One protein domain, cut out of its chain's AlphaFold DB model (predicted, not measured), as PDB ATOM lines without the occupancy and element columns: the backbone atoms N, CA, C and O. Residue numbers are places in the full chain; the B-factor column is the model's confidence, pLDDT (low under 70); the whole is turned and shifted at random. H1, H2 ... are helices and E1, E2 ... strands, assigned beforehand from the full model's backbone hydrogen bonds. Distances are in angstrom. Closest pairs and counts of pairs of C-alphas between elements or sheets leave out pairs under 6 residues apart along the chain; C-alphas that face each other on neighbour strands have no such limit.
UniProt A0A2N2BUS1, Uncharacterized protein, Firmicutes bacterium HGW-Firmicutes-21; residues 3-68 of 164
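AT A GLANCE: This is residues 3 to 68 of the 164 residues of an uncharacterized protein of Firmicutes bacterium HGW-Firmicutes-21 (UniProt A0A2N2BUS1). A small antiparallel sheet of three strands, E2 - E1 - E5, has helix H1 over one face, while H2 runs side by side with H1 and grazes the sheet at E5. The hairpin E3 and E4 makes a second, two-stranded sheet at one end of the long axis, and E4 turns there into E5; the link between the two helices reaches the other end. The printed part has 66 residues, with the order E1, E2, H1, H2, E3, E4, E5 along it: two named helices and five named strands, a mixed class. It is compact, with a radius of gyration of the C-alphas of 12.1 A, yet elongated in outline, spanning 36 by 21 by 20 A.

HOW THE PARTS SIT: Start at the inner strand E1, residues 3 to 6. Its antiparallel neighbour E5, residues 63 to 67, is an edge strand; look for N 3 and O 66, within hydrogen-bond range at 2.8 A, and N 64 and O 5 at 2.9 A. At the other edge is E2, residues 17 to 20, which forms a hairpin with E1; N 4 and O 18 are 3.0 A apart. H1, residues 23 to 31, is on this sheet at a height of 8.1 A. It is over E1 and only just over E2, on which 3 of its C-alphas fall. It runs along the strands, only just, at 29 degrees to E1 on the local plane. Its closest C-alphas to E2 are those of Cys 26 and Ala 20, 5.5 A apart. H2, residues 42 to 50, only grazes the sheet; its closest C-alphas to E5 are those of Asn 43 and Glu 64, 6.2 A apart. H1 and H2 are close but not clearly touching, with C-alphas 27 and 42 at 7.6 A, and run the same way at a shallow tilt of 4 degrees. In both helices every O i to N i+4 pair is within hydrogen-bond range. Farther out, E3, residues 52 to 54, and E4, residues 59 to 61, form an antiparallel hairpin, with N 53 and O 60 at 2.8 A. E4 runs on into E5 at 73 degrees, across a break of 1 residue. H1 is apart from E3 and E4.

IN THESE COORDINATES: Find C-alpha 3 at (23.868, 11.329, 11.584); from there E1 runs 9.9 A to C-alpha 6, and E2 covers 10.0 A. H1 starts at C-alpha 23, (29.327, 18.391, 10.932), and measures 12.3 A; H2 measures 12.1 A. E3 and E4 are 6.8 A and 7.1 A long. E5, 13.3 A long, ends at C-alpha 67, (28.385, 10.800, 7.209).

THE WHOLE: Look for the two farthest C-alphas at Thr 36 and Ala 56, 36.4 A apart. The printed part has no cut, and no link is long. Mean pLDDT of the printed part is 71.2; residues 8 to 17, 19 and 36 to 43 are under 70.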
ATOM      1  N   VAL A   3      24.767  12.031  10.678       74.06
ATOM      2  CA  VAL A   3      23.868  11.329  11.584       74.06
ATOM      3  C   VAL A   3      24.661  10.999  12.822       74.06
ATOM      4  O   VAL A   3      25.721  10.386  12.730       74.06
ATOM      5  N   ILE A   4      24.124  11.369  13.972       73.56
ATOM      6  CA  ILE A   4      24.663  10.929  15.249       73.56
ATOM      7  C   ILE A   4      23.920   9.675  15.675       73.56
ATOM      8  O   ILE A   4      22.688   9.651  15.689       73.56
ATOM      9  N   LYS A   5      24.693   8.661  16.034       75.50
ATOM     10  CA  LYS A   5      24.237   7.373  16.529       75.50
ATOM     11  C   LYS A   5      24.630   7.238  17.986       75.50
ATOM     12  O   LYS A   5      25.789   7.455  18.324       75.50
ATOM     13  N   GLU A   6      23.685   6.838  18.821       72.25
ATOM     14  CA  GLU A   6      23.953   6.388  20.183       72.25
ATOM     15  C   GLU A   6      24.037   4.860  20.193       72.25
ATOM     16  O   GLU A   6      23.111   4.178  19.751       72.25
ATOM     17  N   ASN A   7      25.160   4.321  20.665       72.88
ATOM     18  CA  ASN A   7      25.383   2.888  20.778       72.88
ATOM     19  C   ASN A   7      24.898   2.395  22.141       72.88
ATOM     20  O   ASN A   7      25.344   2.858  23.192       72.88
ATOM     21  N   LEU A   8      24.015   1.397  22.133       68.75
ATOM     22  CA  LEU A   8      23.529   0.777  23.359       68.75
ATOM     23  C   LEU A   8      24.506  -0.261  23.896       68.75
ATOM     24  O   LEU A   8      25.170  -0.975  23.144       68.75
ATOM     25  N   ARG A   9      24.519  -0.410  25.227       65.62
ATOM     26  CA  ARG A   9      25.363  -1.391  25.935       65.62
ATOM     27  C   ARG A   9      25.155  -2.836  25.478       65.62
ATOM     28  O   ARG A   9      26.048  -3.647  25.677       65.62
ATOM     29  N   TYR A  10      24.002  -3.156  24.893       64.38
ATOM     30  CA  TYR A  10      23.647  -4.517  24.487       64.38
ATOM     31  C   TYR A  10      23.514  -4.693  22.967       64.38
ATOM     32  O   TYR A  10      23.085  -5.751  22.519       64.38
ATOM     33  N   GLY A  11      23.920  -3.695  22.170       55.38
ATOM     34  CA  GLY A  11      23.939  -3.804  20.706       55.38
ATOM     35  C   GLY A  11      22.562  -3.802  20.032       55.38
ATOM     36  O   GLY A  11      22.453  -4.271  18.903       55.38
ATOM     37  N   GLU A  12      21.531  -3.304  20.717       60.78
ATOM     38  CA  GLU A  12      20.192  -3.096  20.155       60.78
ATOM     39  C   GLU A  12      20.184  -1.941  19.133       60.78
ATOM     40  O   GLU A  12      21.091  -1.100  19.124       60.78
ATOM     41  N   ASP A  13      19.156  -1.911  18.275       56.84
ATOM     42  CA  ASP A  13      18.961  -0.878  17.253       56.84
ATOM     43  C   ASP A  13      18.935   0.542  17.844       56.84
ATOM     44  O   ASP A  13      18.558   0.783  18.991       56.84
ATOM     45  N   TYR A  14      19.332   1.504  17.015       61.03
ATOM     46  CA  TYR A  14      19.477   2.914  17.359       61.03
ATOM     47  C   TYR A  14      18.191   3.497  17.982       61.03
ATOM     48  O   TYR A  14      17.172   3.624  17.300       61.03
ATOM     49  N   LEU A  15      18.244   3.893  19.261       51.69
ATOM     50  CA  LEU A  15      17.100   4.465  19.994       51.69
ATOM     51  C   LEU A  15      16.717   5.864  19.504       51.69
ATOM     52  O   LEU A  15      15.537   6.214  19.457       51.69
ATOM     53  N   CYS A  16      17.713   6.677  19.160       57.53
ATOM     54  CA  CYS A  16      17.510   8.030  18.672       57.53
ATOM     55  C   CYS A  16      18.605   8.408  17.671       57.53
ATOM     56  O   CYS A  16      19.744   7.947  17.753       57.53
ATOM     57  N   HIS A  17      18.245   9.237  16.697       66.00
ATOM     58  CA  HIS A  17      19.188   9.805  15.748       66.00
ATOM     59  C   HIS A  17      18.887  11.285  15.568       66.00
ATOM     60  O   HIS A  17      17.732  11.696  15.467       66.00
ATOM     61  N   THR A  18      19.945  12.084  15.499       70.00
ATOM     62  CA  THR A  18      19.855  13.480  15.078       70.00
ATOM     63  C   THR A  18      20.574  13.616  13.749       70.00
ATOM     64  O   THR A  18      21.744  13.239  13.637       70.00
ATOM     65  N   ALA A  19      19.875  14.144  12.746       69.94
ATOM     66  CA  ALA A  19      20.449  14.451  11.446       69.94
ATOM     67  C   ALA A  19      20.796  15.941  11.354       69.94
ATOM     68  O   ALA A  19      20.005  16.790  11.761       69.94
ATOM     69  N   ALA A  20      21.953  16.255  10.778       77.06
ATOM     70  CA  ALA A  20      22.301  17.615  10.392       77.06
ATOM     71  C   ALA A  20      22.972  17.647   9.017       77.06
ATOM     72  O   ALA A  20      23.574  16.674   8.553       77.06
ATOM     73  N   GLU A  21      22.879  18.784   8.336       77.62
ATOM     74  CA  GLU A  21      23.499  18.953   7.020       77.62
ATOM     75  C   GLU A  21      25.016  19.140   7.125       77.62
ATOM     76  O   GLU A  21      25.758  18.692   6.244       77.62
ATOM     77  N   ARG A  22      25.485  19.742   8.226       75.12
ATOM     78  CA  ARG A  22      26.896  20.047   8.486       75.12
ATOM     79  C   ARG A  22      27.380  19.374   9.766       75.12
ATOM     80  O   ARG A  22      26.652  19.273  10.748       75.12
ATOM     81  N   GLU A  23      28.651  18.989   9.772       74.38
ATOM     82  CA  GLU A  23      29.327  18.391  10.932       74.38
ATOM     83  C   GLU A  23      29.293  19.307  12.165       74.38
ATOM     84  O   GLU A  23      29.008  18.859  13.273       74.38
ATOM     85  N   SER A  24      29.500  20.611  11.953       74.81
ATOM     86  CA  SER A  24      29.435  21.633  13.002       74.81
ATOM     87  C   SER A  24      28.077  21.690  13.694       74.81
ATOM     88  O   SER A  24      28.004  21.935  14.898       74.81
ATOM     89  N   ASP A  25      27.004  21.460  12.939       80.12
ATOM     90  CA  ASP A  25      25.641  21.504  13.456       80.12
ATOM     91  C   ASP A  25      25.359  20.244  14.280       80.12
ATOM     92  O   ASP A  25      24.807  20.345  15.371       80.12
ATOM     93  N   CYS A  26      25.833  19.076  13.827       75.00
ATOM     94  CA  CYS A  26      25.806  17.847  14.625       75.00
ATOM     95  C   CYS A  26      26.531  18.022  15.962       75.00
ATOM     96  O   CYS A  26      25.962  17.704  17.005       75.00
ATOM     97  N   TYR A  27      27.753  18.563  15.953       74.94
ATOM     98  CA  TYR A  27      28.482  18.818  17.197       74.94
ATOM     99  C   TYR A  27      27.697  19.733  18.128       74.94
ATOM    100  O   TYR A  27      27.510  19.408  19.296       74.94
ATOM    101  N   LYS A  28      27.179  20.843  17.594       80.94
ATOM    102  CA  LYS A  28      26.424  21.816  18.379       80.94
ATOM    103  C   LYS A  28      25.154  21.237  18.982       80.94
ATOM    104  O   LYS A  28      24.831  21.574  20.118       80.94
ATOM    105  N   ILE A  29      24.440  20.376  18.257       74.38
ATOM    106  CA  ILE A  29      23.250  19.711  18.800       74.38
ATOM    107  C   ILE A  29      23.631  18.764  19.949       74.38
ATOM    108  O   ILE A  29      22.909  18.701  20.937       74.38
ATOM    109  N   LEU A  30      24.772  18.075  19.853       70.12
ATOM    110  CA  LEU A  30      25.220  17.135  20.885       70.12
ATOM    111  C   LEU A  30      25.758  17.798  22.144       70.12
ATOM    112  O   LEU A  30      25.440  17.383  23.256       70.12
ATOM    113  N   THR A  31      26.632  18.784  21.973       73.94
ATOM    114  CA  THR A  31      27.411  19.345  23.081       73.94
ATOM    115  C   THR A  31      26.818  20.645  23.606       73.94
ATOM    116  O   THR A  31      27.152  21.066  24.710       73.94
ATOM    117  N   GLY A  32      25.951  21.300  22.826       79.19
ATOM    118  CA  GLY A  32      25.536  22.684  23.056       79.19
ATOM    119  C   GLY A  32      26.625  23.712  22.724       79.19
ATOM    120  O   GLY A  32      26.398  24.914  22.861       79.19
ATOM    121  N   GLU A  33      27.799  23.270  22.267       80.56
ATOM    122  CA  GLU A  33      28.985  24.092  22.032       80.56
ATOM    123  C   GLU A  33      29.244  24.260  20.526       80.56
ATOM    124  O   GLU A  33      28.817  23.461  19.698       80.56
ATOM    125  N   SER A  34      29.952  25.316  20.131       79.69
ATOM    126  CA  SER A  34      30.414  25.456  18.741       79.69
ATOM    127  C   SER A  34      31.810  24.854  18.604       79.69
ATOM    128  O   SER A  34      32.613  24.983  19.524       79.69
ATOM    129  N   ILE A  35      32.122  24.227  17.465       70.69
ATOM    130  CA  ILE A  35      33.492  23.769  17.181       70.69
ATOM    131  C   ILE A  35      34.403  25.000  17.093       70.69
ATOM    132  O   ILE A  35      34.258  25.821  16.187       70.69
ATOM    133  N   THR A  36      35.338  25.128  18.033       60.59
ATOM    134  CA  THR A  36      36.396  26.146  18.025       60.59
ATOM    135  C   THR A  36      37.756  25.451  18.046       60.59
ATOM    136  O   THR A  36      38.164  24.960  19.093       60.59
ATOM    137  N   GLY A  37      38.464  25.411  16.914       59.94
ATOM    138  CA  GLY A  37      39.831  24.876  16.838       59.94
ATOM    139  C   GLY A  37      40.028  23.757  15.815       59.94
ATOM    140  O   GLY A  37      39.084  23.347  15.141       59.94
ATOM    141  N   ASP A  38      41.287  23.326  15.687       49.34
ATOM    142  CA  ASP A  38      41.732  22.312  14.730       49.34
ATOM    143  C   ASP A  38      40.996  20.983  14.917       49.34
ATOM    144  O   ASP A  38      40.722  20.552  16.038       49.34
ATOM    145  N   CYS A  39      40.684  20.353  13.782       48.56
ATOM    146  CA  CYS A  39      39.884  19.144  13.626       48.56
ATOM    147  C   CYS A  39      40.433  17.946  14.421       48.56
ATOM    148  O   CYS A  39      41.011  17.024  13.843       48.56
ATOM    149  N   MET A  40      40.214  17.887  15.735       54.41
ATOM    150  CA  MET A  40      40.103  16.581  16.376       54.41
ATOM    151  C   MET A  40      38.951  15.854  15.683       54.41
ATOM    152  O   MET A  40      37.882  16.437  15.488       54.41
ATOM    153  N   LEU A  41      39.182  14.606  15.253       66.00
ATOM    154  CA  LEU A  41      38.118  13.776  14.695       66.00
ATOM    155  C   LEU A  41      36.985  13.771  15.715       66.00
ATOM    156  O   LEU A  41      37.193  13.398  16.865       66.00
ATOM    157  N   LEU A  42      35.805  14.223  15.304       65.31
ATOM    158  CA  LEU A  42      34.668  14.450  16.187       65.31
ATOM    159  C   LEU A  42      34.350  13.238  17.076       65.31
ATOM    160  O   LEU A  42      34.011  13.389  18.245       65.31
ATOM    161  N   ASN A  43      34.567  12.033  16.545       65.56
ATOM    162  CA  ASN A  43      34.451  10.774  17.277       65.56
ATOM    163  C   ASN A  43      35.384  10.691  18.499       65.56
ATOM    164  O   ASN A  43      34.955  10.202  19.535       65.56
ATOM    165  N   SER A  44      36.616  11.199  18.420       71.50
ATOM    166  CA  SER A  44      37.561  11.220  19.546       71.50
ATOM    167  C   SER A  44      37.092  12.140  20.673       71.50
ATOM    168  O   SER A  44      37.196  11.771  21.838       71.50
ATOM    169  N   LEU A  45      36.514  13.302  20.341       71.19
ATOM    170  CA  LEU A  45      35.923  14.204  21.339       71.19
ATOM    171  C   LEU A  45      34.713  13.563  22.030       71.19
ATOM    172  O   LEU A  45      34.527  13.707  23.238       71.19
ATOM    173  N   LEU A  46      33.882  12.852  21.264       71.38
ATOM    174  CA  LEU A  46      32.727  12.147  21.815       71.38
ATOM    175  C   LEU A  46      33.148  10.964  22.691       71.38
ATOM    176  O   LEU A  46      32.575  10.773  23.761       71.38
ATOM    177  N   GLU A  47      34.156  10.201  22.278       72.56
ATOM    178  CA  GLU A  47      34.712   9.100  23.067       72.56
ATOM    179  C   GLU A  47      35.304   9.597  24.391       72.56
ATOM    180  O   GLU A  47      35.011   9.026  25.439       72.56
ATOM    181  N   GLU A  48      36.067  10.692  24.379       78.25
ATOM    182  CA  GLU A  48      36.630  11.285  25.597       78.25
ATOM    183  C   GLU A  48      35.533  11.745  26.570       78.25
ATOM    184  O   GLU A  48      35.618  11.505  27.776       78.25
ATOM    185  N   ARG A  49      34.481  12.392  26.053       77.75
ATOM    186  CA  ARG A  49      33.433  13.003  26.884       77.75
ATOM    187  C   ARG A  49      32.392  12.007  27.384       77.75
ATOM    188  O   ARG A  49      31.892  12.162  28.497       77.75
ATOM    189  N   TYR A  50      32.035  11.019  26.566       77.75
ATOM    190  CA  TYR A  50      30.914  10.115  26.833       77.75
ATOM    191  C   TYR A  50      31.333   8.651  27.027       77.75
ATOM    192  O   TYR A  50      30.559   7.874  27.583       77.75
ATOM    193  N   GLY A  51      32.558   8.276  26.645       82.94
ATOM    194  CA  GLY A  51      33.141   6.954  26.871       82.94
ATOM    195  C   GLY A  51      32.867   5.926  25.768       82.94
ATOM    196  O   GLY A  51      32.495   6.252  24.638       82.94
ATOM    197  N   VAL A  52      33.049   4.647  26.123       79.88
ATOM    198  CA  VAL A  52      32.902   3.472  25.241       79.88
ATOM    199  C   VAL A  52      31.880   2.464  25.784       79.88
ATOM    200  O   VAL A  52      31.679   2.345  26.996       79.88
ATOM    201  N   VAL A  53      31.249   1.707  24.885       71.19
ATOM    202  CA  VAL A  53      30.403   0.546  25.183       71.19
ATOM    203  C   VAL A  53      31.093  -0.761  24.785       71.19
ATOM    204  O   VAL A  53      31.815  -0.837  23.790       71.19
ATOM    205  N   PHE A  54      30.841  -1.817  25.560       71.62
ATOM    206  CA  PHE A  54      31.361  -3.161  25.308       71.62
ATOM    207  C   PHE A  54      30.304  -4.017  24.615       71.62
ATOM    208  O   PHE A  54      29.204  -4.171  25.141       71.62
ATOM    209  N   ARG A  55      30.658  -4.622  23.480       70.56
ATOM    210  CA  ARG A  55      29.894  -5.711  22.862       70.56
ATOM    211  C   ARG A  55      30.660  -7.023  22.987       70.56
ATOM    212  O   ARG A  55      31.873  -7.027  23.179       70.56
ATOM    213  N   ALA A  56      29.949  -8.143  22.858       71.12
ATOM    214  CA  ALA A  56      30.535  -9.483  22.948       71.12
ATOM    215  C   ALA A  56      31.667  -9.728  21.926       71.12
ATOM    216  O   ALA A  56      32.514 -10.588  22.146       71.12
ATOM    217  N   ASP A  57      31.672  -8.976  20.826       74.31
ATOM    218  CA  ASP A  57      32.564  -9.121  19.681       74.31
ATOM    219  C   ASP A  57      33.554  -7.955  19.493       74.31
ATOM    220  O   ASP A  57      34.609  -8.173  18.900       74.31
ATOM    221  N   VAL A  58      33.260  -6.745  19.993       79.81
ATOM    222  CA  VAL A  58      34.082  -5.529  19.795       79.81
ATOM    223  C   VAL A  58      33.842  -4.448  20.869       79.81
ATOM    224  O   VAL A  58      32.819  -4.442  21.552       79.81
ATOM    225  N   ILE A  59      34.764  -3.484  20.990       79.25
ATOM    226  CA  ILE A  59      34.590  -2.240  21.769       79.25
ATOM    227  C   ILE A  59      34.203  -1.116  20.803       79.25
ATOM    228  O   ILE A  59      34.847  -0.966  19.765       79.25
ATOM    229  N   LEU A  60      33.171  -0.334  21.133       74.12
ATOM    230  CA  LEU A  60      32.688   0.789  20.316       74.12
ATOM    231  C   LEU A  60      32.565   2.066  21.161       74.12
ATOM    232  O   LEU A  60      32.310   1.963  22.360       74.12
ATOM    233  N   PRO A  61      32.682   3.271  20.581       76.69
ATOM    234  CA  PRO A  61      32.367   4.505  21.301       76.69
ATOM    235  C   PRO A  61      30.876   4.555  21.669       76.69
ATOM    236  O   PRO A  61      30.044   3.979  20.968       76.69
ATOM    237  N   VAL A  62      30.510   5.250  22.751       78.00
ATOM    238  CA  VAL A  62      29.091   5.420  23.145       78.00
ATOM    239  C   VAL A  62      28.303   6.173  22.069       78.00
ATOM    240  O   VAL A  62      27.124   5.897  21.877       78.00
ATOM    241  N   TYR A  63      28.963   7.052  21.312       75.12
ATOM    242  CA  TYR A  63      28.376   7.740  20.167       75.12
ATOM    243  C   TYR A  63      29.241   7.583  18.914       75.12
ATOM    244  O   TYR A  63      30.466   7.573  18.993       75.12
ATOM    245  N   GLU A  64      28.610   7.503  17.746       74.69
ATOM    246  CA  GLU A  64      29.275   7.498  16.439       74.69
ATOM    247  C   GLU A  64      28.637   8.557  15.538       74.69
ATOM    248  O   GLU A  64      27.413   8.651  15.454       74.69
ATOM    249  N   ILE A  65      29.447   9.334  14.817       74.50
ATOM    250  CA  ILE A  65      28.939  10.198  13.749       74.50
ATOM    251  C   ILE A  65      29.175   9.539  12.402       74.50
ATOM    252  O   ILE A  65      30.308   9.312  11.981       74.50
ATOM    253  N   VAL A  66      28.078   9.277  11.698       76.88
ATOM    254  CA  VAL A  66      28.092   8.734  10.346       76.88
ATOM    255  C   VAL A  66      27.741   9.807   9.346       76.88
ATOM    256  O   VAL A  66      26.689  10.444   9.398       76.88
ATOM    257  N   ARG A  67      28.636   9.977   8.378       81.06
ATOM    258  CA  ARG A  67      28.385  10.800   7.209       81.06
ATOM    259  C   ARG A  67      27.761   9.936   6.119       81.06
ATOM    260  O   ARG A  67      28.439   9.117   5.512       81.06
ATOM    261  N   ILE A  68      26.485  10.165   5.837       80.44
ATOM    262  CA  ILE A  68      25.801   9.575   4.687       80.44
ATOM    263  C   ILE A  68      26.110  10.435   3.462       80.44
ATOM    264  O   ILE A  68      25.871  11.653   3.464       80.44
TER     265      ILE A  68